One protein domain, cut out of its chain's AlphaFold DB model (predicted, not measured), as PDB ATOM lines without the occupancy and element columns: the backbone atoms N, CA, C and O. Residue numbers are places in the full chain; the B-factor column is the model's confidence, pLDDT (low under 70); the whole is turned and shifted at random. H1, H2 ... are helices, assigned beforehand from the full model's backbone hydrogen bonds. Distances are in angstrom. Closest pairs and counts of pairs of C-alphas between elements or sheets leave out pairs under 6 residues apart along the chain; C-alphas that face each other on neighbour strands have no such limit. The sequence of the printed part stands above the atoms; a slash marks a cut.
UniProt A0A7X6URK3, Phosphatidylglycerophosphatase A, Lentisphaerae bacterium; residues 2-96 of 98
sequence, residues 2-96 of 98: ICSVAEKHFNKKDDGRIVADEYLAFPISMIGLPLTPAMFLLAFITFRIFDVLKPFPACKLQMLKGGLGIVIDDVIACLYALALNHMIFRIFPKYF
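This is residues 2 to 96 of the 98 residues of the protein "Phosphatidylglycerophosphatase A" of Lentisphaerae bacterium (UniProt A0A7X6URK3). A long helix, H5, is the spine of this body: H2 runs beside it, H3 crosses it, and short H1 and H4 pack on its residues 67 to 77. The 95 printed residues include five named helices, H1 to H5 in order, and no named strand: all helix. It is only just compact, close to loose, with radius of gyration of the C-alphas 14.5 A and spans of 48 by 24 by 18 A.

Look at H1, residues 3 to 10: it touches the hub, H5, residues 67 to 91, closest at C-alphas 4 and 67, 4.7 A. H2, residues 20 to 30, touches H5 at a shallow tilt of 25 degrees, the same way, closest at C-alphas 29 and 82, 4.1 A. H3, residues 37 to 53, touches H5 at a steep tilt of 49 degrees, opposite ways, closest at C-alphas 47 and 81, 5.1 A. H4, residues 58 to 61, touches H5, closest at C-alphas 58 and 73, 5.0 A. Every O i to N i+4 pair is within hydrogen-bond range in H3, 3 of 4 in H1, 20 of 21 in H5 and 3 of 7 in H2, where 5 of 8 O i to N i+3 pairs are.

Find C-alpha 3 at (149.386, 186.156, 157.620), where H1 begins. H3 runs 24.3 A; H5 runs 36.7 A to C-alpha 91 at (158.078, 184.627, 121.400).

The farthest C-alphas, Asn 11 and Lys 94, are 48.0 A apart. The printed part has no cut and no long link; pLDDT is under 70 at residues 2 to 21 and 54 to 68.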
ATOM      1  N   ILE A   2     149.238 181.937 158.544       65.50
ATOM      2  CA  ILE A   2     150.415 182.705 159.015       65.50
ATOM      3  C   ILE A   2     150.165 184.221 158.937       65.50
ATOM      4  O   ILE A   2     150.293 184.910 159.947       65.50
ATOM      5  N   CYS A   3     149.680 184.727 157.798       62.62
ATOM      6  CA  CYS A   3     149.386 186.156 157.620       62.62
ATOM      7  C   CYS A   3     148.321 186.653 158.611       62.62
ATOM      8  O   CYS A   3     148.494 187.688 159.236       62.62
ATOM      9  N   SER A   4     147.281 185.857 158.888       59.97
ATOM     10  CA  SER A   4     146.245 186.201 159.880       59.97
ATOM     11  C   SER A   4     146.762 186.289 161.325       59.97
ATOM     12  O   SER A   4     146.171 186.987 162.149       59.97
ATOM     13  N   VAL A   5     147.833 185.558 161.659       67.88
ATOM     14  CA  VAL A   5     148.489 185.639 162.976       67.88
ATOM     15  C   VAL A   5     149.386 186.874 163.026       67.88
ATOM     16  O   VAL A   5     149.352 187.604 164.014       67.88
ATOM     17  N   ALA A   6     150.115 187.158 161.945       65.62
ATOM     18  CA  ALA A   6     150.947 188.349 161.821       65.62
ATOM     19  C   ALA A   6     150.118 189.650 161.829       65.62
ATOM     20  O   ALA A   6     150.434 190.552 162.596       65.62
ATOM     21  N   GLU A   7     149.003 189.726 161.095       67.75
ATOM     22  CA  GLU A   7     148.075 190.872 161.115       67.75
ATOM     23  C   GLU A   7     147.562 191.175 162.532       67.75
ATOM     24  O   GLU A   7     147.509 192.331 162.953       67.75
ATOM     25  N   LYS A   8     147.210 190.130 163.298       68.19
ATOM     26  CA  LYS A   8     146.798 190.275 164.704       68.19
ATOM     27  C   LYS A   8     147.939 190.743 165.603       68.19
ATOM     28  O   LYS A   8     147.681 191.461 166.563       68.19
ATOM     29  N   HIS A   9     149.170 190.333 165.315       68.81
ATOM     30  CA  HIS A   9     150.341 190.691 166.111       68.81
ATOM     31  C   HIS A   9     150.806 192.130 165.852       68.81
ATOM     32  O   HIS A   9     151.132 192.849 166.791       68.81
ATOM     33  N   PHE A  10     150.777 192.575 164.593       66.12
ATOM     34  CA  PHE A  10     151.164 193.934 164.201       66.12
ATOM     35  C   PHE A  10     150.023 194.953 164.325       66.12
ATOM     36  O   PHE A  10     150.256 196.149 164.165       66.12
ATOM     37  N   ASN A  11     148.798 194.495 164.624       65.44
ATOM     38  CA  ASN A  11     147.577 195.303 164.753       65.44
ATOM     39  C   ASN A  11     147.357 196.272 163.571       65.44
ATOM     40  O   ASN A  11     146.741 197.331 163.696       65.44
ATOM     41  N   LYS A  12     147.901 195.896 162.415       62.31
ATOM     42  CA  LYS A  12     147.897 196.646 161.170       62.31
ATOM     43  C   LYS A  12     147.515 195.663 160.078       62.31
ATOM     44  O   LYS A  12     148.150 194.623 159.914       62.31
ATOM     45  N   LYS A  13     146.422 195.977 159.388       55.72
ATOM     46  CA  LYS A  13     146.001 195.229 158.205       55.72
ATOM     47  C   LYS A  13     147.016 195.458 157.098       55.72
ATOM     48  O   LYS A  13     147.370 196.614 156.869       55.72
ATOM     49  N   ASP A  14     147.398 194.380 156.418       56.28
ATOM     50  CA  ASP A  14     148.223 194.450 155.207       56.28
ATOM     51  C   ASP A  14     149.554 195.199 155.448       56.28
ATOM     52  O   ASP A  14     149.900 196.176 154.780       56.28
ATOM     53  N   ASP A  15     150.275 194.818 156.512       60.94
ATOM     54  CA  ASP A  15     151.618 195.350 156.743       60.94
ATOM     55  C   ASP A  15     152.564 194.737 155.706       60.94
ATOM     56  O   ASP A  15     152.806 193.534 155.744       60.94
ATOM     57  N   GLY A  16     153.137 195.559 154.820       58.44
ATOM     58  CA  GLY A  16     154.068 195.127 153.765       58.44
ATOM     59  C   GLY A  16     155.362 194.460 154.259       58.44
ATOM     60  O   GLY A  16     156.243 194.148 153.466       58.44
ATOM     61  N   ARG A  17     155.514 194.255 155.572       60.91
ATOM     62  CA  ARG A  17     156.522 193.368 156.177       60.91
ATOM     63  C   ARG A  17     156.123 191.888 156.128       60.91
ATOM     64  O   ARG A  17     156.979 191.026 156.320       60.91
ATOM     65  N   ILE A  18     154.844 191.583 155.917       64.62
ATOM     66  CA  ILE A  18     154.328 190.229 155.729       64.62
ATOM     67  C   ILE A  18     154.447 189.922 154.237       64.62
ATOM     68  O   ILE A  18     153.575 190.265 153.462       64.62
ATOM     69  N   VAL A  19     155.571 189.322 153.854       67.25
ATOM     70  CA  VAL A  19     155.882 188.922 152.464       67.25
ATOM     71  C   VAL A  19     155.825 187.401 152.278       67.25
ATOM     72  O   VAL A  19     156.247 186.854 151.264       67.25
ATOM     73  N   ALA A  20     155.376 186.674 153.304       68.38
ATOM     74  CA  ALA A  20     155.402 185.213 153.320       68.38
ATOM     75  C   ALA A  20     154.476 184.602 152.254       68.38
ATOM     76  O   ALA A  20     154.793 183.564 151.681       68.38
ATOM     77  N   ASP A  21     153.346 185.243 151.997       69.50
ATOM     78  CA  ASP A  21     152.401 184.947 150.925       69.50
ATOM     79  C   ASP A  21     152.979 185.225 149.534       69.50
ATOM     80  O   ASP A  21     152.889 184.342 148.678       69.50
ATOM     81  N   GLU A  22     153.707 186.328 149.350       74.12
ATOM     82  CA  GLU A  22     154.406 186.621 148.092       74.12
ATOM     83  C   GLU A  22     155.413 185.511 147.725       74.12
ATOM     84  O   GLU A  22     155.436 185.013 146.595       74.12
ATOM     85  N   TYR A  23     156.233 185.070 148.690       76.75
ATOM     86  CA  TYR A  23     157.216 183.999 148.473       76.75
ATOM     87  C   TYR A  23     156.566 182.636 148.221       76.75
ATOM     88  O   TYR A  23     157.091 181.839 147.441       76.75
ATOM     89  N   LEU A  24     155.441 182.348 148.882       81.25
ATOM     90  CA  LEU A  24     154.711 181.090 148.708       81.25
ATOM     91  C   LEU A  24     153.977 181.031 147.367       81.25
ATOM     92  O   LEU A  24     153.857 179.947 146.793       81.25
ATOM     93  N   ALA A  25     153.495 182.168 146.865       84.38
ATOM     94  CA  ALA A  25     152.779 182.245 145.600       84.38
ATOM     95  C   ALA A  25     153.730 182.308 144.393       84.38
ATOM     96  O   ALA A  25     153.426 181.722 143.353       84.38
ATOM     97  N   PHE A  26     154.908 182.929 144.531       88.44
ATOM     98  CA  PHE A  26     155.870 183.141 143.442       88.44
ATOM     99  C   PHE A  26     156.142 181.918 142.536       88.44
ATOM    100  O   PHE A  26     156.123 182.095 141.312       88.44
ATOM    101  N   PRO A  27     156.329 180.676 143.043       91.69
ATOM    102  CA  PRO A  27     156.541 179.497 142.195       91.69
ATOM    103  C   PRO A  27     155.433 179.251 141.157       91.69
ATOM    104  O   PRO A  27     155.699 178.674 140.102       91.69
ATOM    105  N   ILE A  28     154.205 179.722 141.411       92.31
ATOM    106  CA  ILE A  28     153.078 179.627 140.473       92.31
ATOM    107  C   ILE A  28     153.393 180.370 139.169       92.31
ATOM    108  O   ILE A  28     153.064 179.873 138.096       92.31
ATOM    109  N   SER A  29     154.093 181.506 139.240       93.19
ATOM    110  CA  SER A  29     154.456 182.326 138.071       93.19
ATOM    111  C   SER A  29     155.427 181.644 137.091       93.19
ATOM    112  O   SER A  29     155.638 182.146 135.982       93.19
ATOM    113  N   MET A  30     155.998 180.496 137.481       93.69
ATOM    114  CA  MET A  30     157.022 179.753 136.739       93.69
ATOM    115  C   MET A  30     156.603 178.333 136.325       93.69
ATOM    116  O   MET A  30     157.404 177.603 135.741       93.69
ATOM    117  N   ILE A  31     155.365 177.911 136.599       94.06
ATOM    118  CA  ILE A  31     154.903 176.553 136.276       94.06
ATOM    119  C   ILE A  31     155.044 176.272 134.768       94.06
ATOM    120  O   ILE A  31     154.465 176.950 133.920       94.06
ATOM    121  N   GLY A  32     155.805 175.227 134.425       92.62
ATOM    122  CA  GLY A  32     156.022 174.810 133.035       92.62
ATOM    123  C   GLY A  32     156.981 175.700 132.235       92.62
ATOM    124  O   GLY A  32     156.991 175.612 131.009       92.62
ATOM    125  N   LEU A  33     157.767 176.549 132.905       92.75
ATOM    126  CA  LEU A  33     158.819 177.377 132.312       92.75
ATOM    127  C   LEU A  33     160.211 176.871 132.735       92.75
ATOM    128  O   LEU A  33     160.334 176.193 133.759       92.75
ATOM    129  N   PRO A  34     161.273 177.156 131.958       91.94
ATOM    130  CA  PRO A  34     162.619 176.710 132.299       91.94
ATOM    131  C   PRO A  34     163.133 177.402 133.571       91.94
ATOM    132  O   PRO A  34     162.944 178.602 133.764       91.94
ATOM    133  N   LEU A  35     163.821 176.650 134.432       92.31
ATOM    134  CA  LEU A  35     164.376 177.143 135.699       92.31
ATOM    135  C   LEU A  35     165.730 177.838 135.493       92.31
ATOM    136  O   LEU A  35     166.741 177.440 136.066       92.31
ATOM    137  N   THR A  36     165.755 178.873 134.651       92.94
ATOM    138  CA  THR A  36     166.968 179.645 134.342       92.94
ATOM    139  C   THR A  36     166.974 180.986 135.075       92.94
ATOM    140  O   THR A  36     165.905 181.562 135.299       92.94
ATOM    141  N   PRO A  37     168.149 181.548 135.424       92.31
ATOM    142  CA  PRO A  37     168.229 182.844 136.107       92.31
ATOM    143  C   PRO A  37     167.498 183.972 135.365       92.31
ATOM    144  O   PRO A  37     166.870 184.824 135.990       92.31
ATOM    145  N   ALA A  38     167.523 183.947 134.028       91.81
ATOM    146  CA  ALA A  38     166.799 184.901 133.193       91.81
ATOM    147  C   ALA A  38     165.276 184.779 133.360       91.81
ATOM    148  O   ALA A  38     164.584 185.792 133.472       91.81
ATOM    149  N   MET A  39     164.752 183.550 133.419       93.31
ATOM    150  CA  MET A  39     163.325 183.305 133.621       93.31
ATOM    151  C   MET A  39     162.890 183.650 135.050       93.31
ATOM    152  O   MET A  39     161.827 184.234 135.227       93.31
ATOM    153  N   PHE A  40     163.729 183.386 136.058       92.19
ATOM    154  CA  PHE A  40     163.487 183.840 137.434       92.19
ATOM    155  C   PHE A  40     163.389 185.365 137.527       92.19
ATOM    156  O   PHE A  40     162.460 185.883 138.144       92.19
ATOM    157  N   LEU A  41     164.314 186.091 136.889       93.62
ATOM    158  CA  LEU A  41     164.300 187.553 136.887       93.62
ATOM    159  C   LEU A  41     163.052 188.104 136.187       93.62
ATOM    160  O   LEU A  41     162.395 189.003 136.709       93.62
ATOM    161  N   LEU A  42     162.696 187.544 135.028       93.50
ATOM    162  CA  LEU A  42     161.490 187.936 134.304       93.50
ATOM    163  C   LEU A  42     160.223 187.649 135.123       93.50
ATOM    164  O   LEU A  42     159.348 188.511 135.222       93.50
ATOM    165  N   ALA A  43     160.136 186.468 135.733       93.12
ATOM    166  CA  ALA A  43     159.009 186.082 136.571       93.12
ATOM    167  C   ALA A  43     158.871 186.989 137.798       93.12
ATOM    168  O   ALA A  43     157.764 187.392 138.138       93.12
ATOM    169  N   PHE A  44     159.988 187.382 138.414       92.19
ATOM    170  CA  PHE A  44     159.996 188.318 139.536       92.19
ATOM    171  C   PHE A  44     159.461 189.697 139.140       92.19
ATOM    172  O   PHE A  44     158.602 190.249 139.827       92.19
ATOM    173  N   ILE A  45     159.928 190.237 138.010       92.88
ATOM    174  CA  ILE A  45     159.494 191.551 137.521       92.88
ATOM    175  C   ILE A  45     158.005 191.528 137.164       92.88
ATOM    176  O   ILE A  45     157.261 192.412 137.583       92.88
ATOM    177  N   THR A  46     157.552 190.521 136.414       92.62
ATOM    178  CA  THR A  46     156.143 190.422 136.000       92.62
ATOM    179  C   THR A  46     155.217 190.220 137.193       92.62
ATOM    180  O   THR A  46     154.212 190.922 137.289       92.62
ATOM    181  N   PHE A  47     155.576 189.346 138.137       91.38
ATOM    182  CA  PHE A  47     154.840 189.174 139.387       91.38
ATOM    183  C   PHE A  47     154.714 190.491 140.157       91.38
ATOM    184  O   PHE A  47     153.598 190.891 140.474       91.38
ATOM    185  N   ARG A  48     155.820 191.221 140.373       88.56
ATOM    186  CA  ARG A  48     155.787 192.504 141.092       88.56
ATOM    187  C   ARG A  48     154.940 193.564 140.403       88.56
ATOM    188  O   ARG A  48     154.256 194.326 141.076       88.56
ATOM    189  N   ILE A  49     154.944 193.604 139.073       89.25
ATOM    190  CA  ILE A  49     154.063 194.506 138.325       89.25
ATOM    191  C   ILE A  49     152.592 194.167 138.608       89.25
ATOM    192  O   ILE A  49     151.805 195.073 138.874       89.25
ATOM    193  N   PHE A  50     152.208 192.889 138.589       88.00
ATOM    194  CA  PHE A  50     150.819 192.485 138.828       88.00
ATOM    195  C   PHE A  50     150.383 192.606 140.291       88.00
ATOM    196  O   PHE A  50     149.244 192.998 140.538       88.00
ATOM    197  N   ASP A  51     151.281 192.341 141.234       83.38
ATOM    198  CA  ASP A  51     151.078 192.543 142.671       83.38
ATOM    199  C   ASP A  51     150.848 194.031 143.014       83.38
ATOM    200  O   ASP A  51     149.930 194.377 143.754       83.38
ATOM    201  N   VAL A  52     151.592 194.950 142.380       82.88
ATOM    202  CA  VAL A  52     151.396 196.401 142.566       82.88
ATOM    203  C   VAL A  52     150.145 196.913 141.846       82.88
ATOM    204  O   VAL A  52     149.409 197.731 142.398       82.88
ATOM    205  N   LEU A  53     149.894 196.465 140.609       78.31
ATOM    206  CA  LEU A  53     148.759 196.942 139.807       78.31
ATOM    207  C   LEU A  53     147.410 196.380 140.272       78.31
ATOM    208  O   LEU A  53     146.384 197.002 139.996       78.31
ATOM    209  N   LYS A  54     147.403 195.209 140.922       69.06
ATOM    210  CA  LYS A  54     146.211 194.469 141.376       69.06
ATOM    211  C   LYS A  54     145.060 194.507 140.358       69.06
ATOM    212  O   LYS A  54     143.960 194.951 140.688       69.06
ATOM    213  N   PRO A  55     145.270 194.069 139.102       69.38
ATOM    214  CA  PRO A  55     144.211 194.111 138.104       69.38
ATOM    215  C   PRO A  55     142.988 193.297 138.557       69.38
ATOM    216  O   PRO A  55     143.087 192.291 139.265       69.38
ATOM    217  N   PHE A  56     141.804 193.751 138.147       59.19
ATOM    218  CA  PHE A  56     140.541 193.059 138.406       59.19
ATOM    219  C   PHE A  56     140.641 191.581 137.981       59.19
ATOM    220  O   PHE A  56     141.034 191.345 136.839       59.19
ATOM    221  N   PRO A  57     140.269 190.589 138.822       57.47
ATOM    222  CA  PRO A  57     139.352 190.660 139.968       57.47
ATOM    223  C   PRO A  57     139.995 190.783 141.364       57.47
ATOM    224  O   PRO A  57     139.242 190.822 142.340       57.47
ATOM    225  N   ALA A  58     141.325 190.887 141.483       60.56
ATOM    226  CA  ALA A  58     142.024 190.946 142.779       60.56
ATOM    227  C   ALA A  58     141.505 192.090 143.681       60.56
ATOM    228  O   ALA A  58     141.156 191.880 144.838       60.56
ATOM    229  N   CYS A  59     141.253 193.284 143.124       59.50
ATOM    230  CA  CYS A  59     140.677 194.401 143.892       59.50
ATOM    231  C   CYS A  59     139.321 194.109 144.571       59.50
ATOM    232  O   CYS A  59     138.992 194.758 145.562       59.50
ATOM    233  N   LYS A  60     138.498 193.178 144.060       56.94
ATOM    234  CA  LYS A  60     137.212 192.828 144.700       56.94
ATOM    235  C   LYS A  60     137.378 191.815 145.830       56.94
ATOM    236  O   LYS A  60     136.515 191.748 146.703       56.94
ATOM    237  N   LEU A  61     138.456 191.038 145.828       57.75
ATOM    238  CA  LEU A  61     138.712 189.992 146.815       57.75
ATOM    239  C   LEU A  61     139.332 190.548 148.101       57.75
ATOM    240  O   LEU A  61     139.078 189.989 149.166       57.75
ATOM    241  N   GLN A  62     139.940 191.739 148.056       57.19
ATOM    242  CA  GLN A  62     140.280 192.526 149.253       57.19
ATOM    243  C   GLN A  62     139.067 192.866 150.150       57.19
ATOM    244  O   GLN A  62     139.239 193.197 151.327       57.19
ATOM    245  N   MET A  63     137.823 192.771 149.647       57.34
ATOM    246  CA  MET A  63     136.620 192.890 150.490       57.34
ATOM    247  C   MET A  63     136.428 191.690 151.434       57.34
ATOM    248  O   MET A  63     135.715 191.817 152.435       57.34
ATOM    249  N   LEU A  64     137.056 190.540 151.159       57.84
ATOM    250  CA  LEU A  64     137.071 189.400 152.071       57.84
ATOM    251  C   LEU A  64     137.983 189.735 153.259       57.84
ATOM    252  O   LEU A  64     139.189 189.921 153.131       57.84
ATOM    253  N   LYS A  65     137.391 189.861 154.450       55.69
ATOM    254  CA  LYS A  65     138.122 190.247 155.662       55.69
ATOM    255  C   LYS A  65     139.105 189.143 156.096       55.69
ATOM    256  O   LYS A  65     138.672 188.063 156.485       55.69
ATOM    257  N   GLY A  66     140.399 189.477 156.142       63.56
ATOM    258  CA  GLY A  66     141.481 188.702 156.778       63.56
ATOM    259  C   GLY A  66     142.500 188.130 155.784       63.56
ATOM    260  O   GLY A  66     142.263 188.147 154.583       63.56
ATOM    261  N   GLY A  67     143.610 187.574 156.282       64.69
ATOM    262  CA  GLY A  67     144.708 187.025 155.463       64.69
ATOM    263  C   GLY A  67     144.407 185.883 154.469       64.69
ATOM    264  O   GLY A  67     145.346 185.299 153.950       64.69
ATOM    265  N   LEU A  68     143.143 185.524 154.210       69.19
ATOM    266  CA  LEU A  68     142.767 184.692 153.054       69.19
ATOM    267  C   LEU A  68     142.634 185.523 151.772       69.19
ATOM    268  O   LEU A  68     142.987 185.027 150.710       69.19
ATOM    269  N   GLY A  69     142.146 186.767 151.869       72.12
ATOM    270  CA  GLY A  69     142.031 187.658 150.710       72.12
ATOM    271  C   GLY A  69     143.401 187.978 150.115       72.12
ATOM    272  O   GLY A  69     143.587 187.828 148.918       72.12
ATOM    273  N   ILE A  70     144.377 188.272 150.979       73.31
ATOM    274  CA  ILE A  70     145.760 188.597 150.593       73.31
ATOM    275  C   ILE A  70     146.399 187.441 149.806       73.31
ATOM    276  O   ILE A  70     146.865 187.627 148.690       73.31
ATOM    277  N   VAL A  71     146.302 186.211 150.322       79.62
ATOM    278  CA  VAL A  71     146.857 185.028 149.640       79.62
ATOM    279  C   VAL A  71     146.186 184.783 148.285       79.62
ATOM    280  O   VAL A  71     146.853 184.403 147.327       79.62
ATOM    281  N   ILE A  72     144.864 184.960 148.187       80.19
ATOM    282  CA  ILE A  72     144.150 184.774 146.916       80.19
ATOM    283  C   ILE A  72     144.561 185.855 145.907       80.19
ATOM    284  O   ILE A  72     144.729 185.539 144.728       80.19
ATOM    285  N   ASP A  73     144.749 187.095 146.355       79.25
ATOM    286  CA  ASP A  73     145.204 188.198 145.507       79.25
ATOM    287  C   ASP A  73     146.594 187.909 144.920       79.25
ATOM    288  O   ASP A  73     146.770 188.013 143.702       79.25
ATOM    289  N   ASP A  74     147.536 187.434 145.738       83.50
ATOM    290  CA  ASP A  74     148.888 187.059 145.296       83.50
ATOM    291  C   ASP A  74     148.871 185.885 144.313       83.50
ATOM    292  O   ASP A  74     149.599 185.876 143.314       83.50
ATOM    293  N   VAL A  75     148.006 184.893 144.547       86.38
ATOM    294  CA  VAL A  75     147.811 183.766 143.623       86.38
ATOM    295  C   VAL A  75     147.293 184.260 142.271       86.38
ATOM    296  O   VAL A  75     147.789 183.825 141.230       86.38
ATOM    297  N   ILE A  76     146.333 185.186 142.259       87.06
ATOM    298  CA  ILE A  76     145.807 185.777 141.022       87.06
ATOM    299  C   ILE A  76     146.897 186.579 140.298       87.06
ATOM    300  O   ILE A  76     147.062 186.419 139.086       87.06
ATOM    301  N   ALA A  77     147.682 187.382 141.019       88.62
ATOM    302  CA  ALA A  77     148.825 188.094 140.451       88.62
ATOM    303  C   ALA A  77     149.849 187.124 139.834       88.62
ATOM    304  O   ALA A  77     150.324 187.347 138.717       88.62
ATOM    305  N   CYS A  78     150.123 185.995 140.496       91.06
ATOM    306  CA  CYS A  78     151.002 184.958 139.962       91.06
ATOM    307  C   CYS A  78     150.441 184.283 138.708       91.06
ATOM    308  O   CYS A  78     151.213 183.950 137.812       91.06
ATOM    309  N   LEU A  79     149.123 184.091 138.606       92.06
ATOM    310  CA  LEU A  79     148.487 183.544 137.403       92.06
ATOM    311  C   LEU A  79     148.597 184.501 136.207       92.06
ATOM    312  O   LEU A  79     148.867 184.057 135.089       92.06
ATOM    313  N   TYR A  80     148.445 185.809 136.433       90.88
ATOM    314  CA  TYR A  80     148.696 186.811 135.394       90.88
ATOM    315  C   TYR A  80     150.162 186.827 134.963       90.88
ATOM    316  O   TYR A  80     150.449 186.807 133.762       90.88
ATOM    317  N   ALA A  81     151.084 186.789 135.929       93.31
ATOM    318  CA  ALA A  81     152.513 186.678 135.662       93.31
ATOM    319  C   ALA A  81     152.826 185.418 134.849       93.31
ATOM    320  O   ALA A  81     153.495 185.508 133.825       93.31
ATOM    321  N   LEU A  82     152.271 184.265 135.233       95.25
ATOM    322  CA  LEU A  82     152.445 182.995 134.531       95.25
ATOM    323  C   LEU A  82     152.011 183.088 133.064       95.25
ATOM    324  O   LEU A  82     152.761 182.695 132.171       95.25
ATOM    325  N   ALA A  83     150.815 183.620 132.804       94.75
ATOM    326  CA  ALA A  83     150.295 183.764 131.448       94.75
ATOM    327  C   ALA A  83     151.188 184.675 130.589       94.75
ATOM    328  O   ALA A  83     151.518 184.329 129.450       94.75
ATOM    329  N   LEU A  84     151.626 185.807 131.148       94.25
ATOM    330  CA  LEU A  84     152.524 186.737 130.469       94.25
ATOM    331  C   LEU A  84     153.900 186.109 130.210       94.25
ATOM    332  O   LEU A  84     154.420 186.201 129.099       94.25
ATOM    333  N   ASN A  85     154.462 185.419 131.198       94.69
ATOM    334  CA  ASN A  85     155.744 184.734 131.095       94.69
ATOM    335  C   ASN A  85     155.723 183.646 130.018       94.69
ATOM    336  O   ASN A  85     156.649 183.568 129.214       94.69
ATOM    337  N   HIS A  86     154.644 182.859 129.932       95.00
ATOM    338  CA  HIS A  86     154.445 181.895 128.844       95.00
ATOM    339  C   HIS A  86     154.377 182.570 127.477       95.00
ATOM    340  O   HIS A  86     154.966 182.071 126.518       95.00
ATOM    341  N   MET A  87     153.693 183.711 127.370       94.62
ATOM    342  CA  MET A  87     153.630 184.463 126.117       94.62
ATOM    343  C   MET A  87     155.018 184.966 125.697       94.62
ATOM    344  O   MET A  87     155.417 184.767 124.551       94.62
ATOM    345  N   ILE A  88     155.780 185.548 126.625       93.19
ATOM    346  CA  ILE A  88     157.141 186.043 126.369       93.19
ATOM    347  C   ILE A  88     158.074 184.888 125.996       93.19
ATOM    348  O   ILE A  88     158.798 184.982 125.004       93.19
ATOM    349  N   PHE A  89     158.019 183.779 126.736       93.00
ATOM    350  CA  PHE A  89     158.831 182.595 126.472       93.00
ATOM    351  C   PHE A  89     158.554 182.003 125.087       93.00
ATOM    352  O   PHE A  89     159.490 181.636 124.382       93.00
ATOM    353  N   ARG A  90     157.288 181.961 124.654       91.56
ATOM    354  CA  ARG A  90     156.926 181.485 123.309       91.56
ATOM    355  C   ARG A  90     157.467 182.371 122.189       91.56
ATOM    356  O   ARG A  90     157.781 181.849 121.124       91.56
ATOM    357  N   ILE A  91     157.571 183.682 122.408       93.25
ATOM    358  CA  ILE A  91     158.078 184.627 121.400       93.25
ATOM    359  C   ILE A  91     159.615 184.637 121.383       93.25
ATOM    360  O   ILE A  91     160.223 184.729 120.318       93.25
ATOM    361  N   PHE A  92     160.254 184.503 122.546       91.69
ATOM    362  CA  PHE A  92     161.697 184.688 122.719       91.69
ATOM    363  C   PHE A  92     162.407 183.499 123.400       91.69
ATOM    364  O   PHE A  92     163.242 183.721 124.280       91.69
ATOM    365  N   PRO A  93     162.168 182.232 123.005       87.19
ATOM    366  CA  PRO A  93     162.637 181.063 123.763       87.19
ATOM    367  C   PRO A  93     164.168 180.997 123.883       87.19
ATOM    368  O   PRO A  93     164.707 180.621 124.921       87.19
ATOM    369  N   LYS A  94     164.890 181.460 122.852       87.56
ATOM    370  CA  LYS A  94     166.361 181.462 122.796       87.56
ATOM    371  C   LYS A  94     167.028 182.208 123.961       87.56
ATOM    372  O   LYS A  94     168.147 181.865 124.324       87.56
ATOM    373  N   TYR A  95     166.369 183.213 124.537       85.31
ATOM    374  CA  TYR A  95     166.926 184.011 125.635       85.31
ATOM    375  C   TYR A  95     166.731 183.366 127.014       85.31
ATOM    376  O   TYR A  95     167.378 183.778 127.972       85.31
ATOM    377  N   PHE A  96     165.854 182.361 127.115       84.06
ATOM    378  CA  PHE A  96     165.437 181.767 128.388       84.06
ATOM    379  C   PHE A  96     165.755 180.271 128.505       84.06
ATOM    380  O   PHE A  96     165.663 179.731 129.604       84.06
TER     381      PHE A  96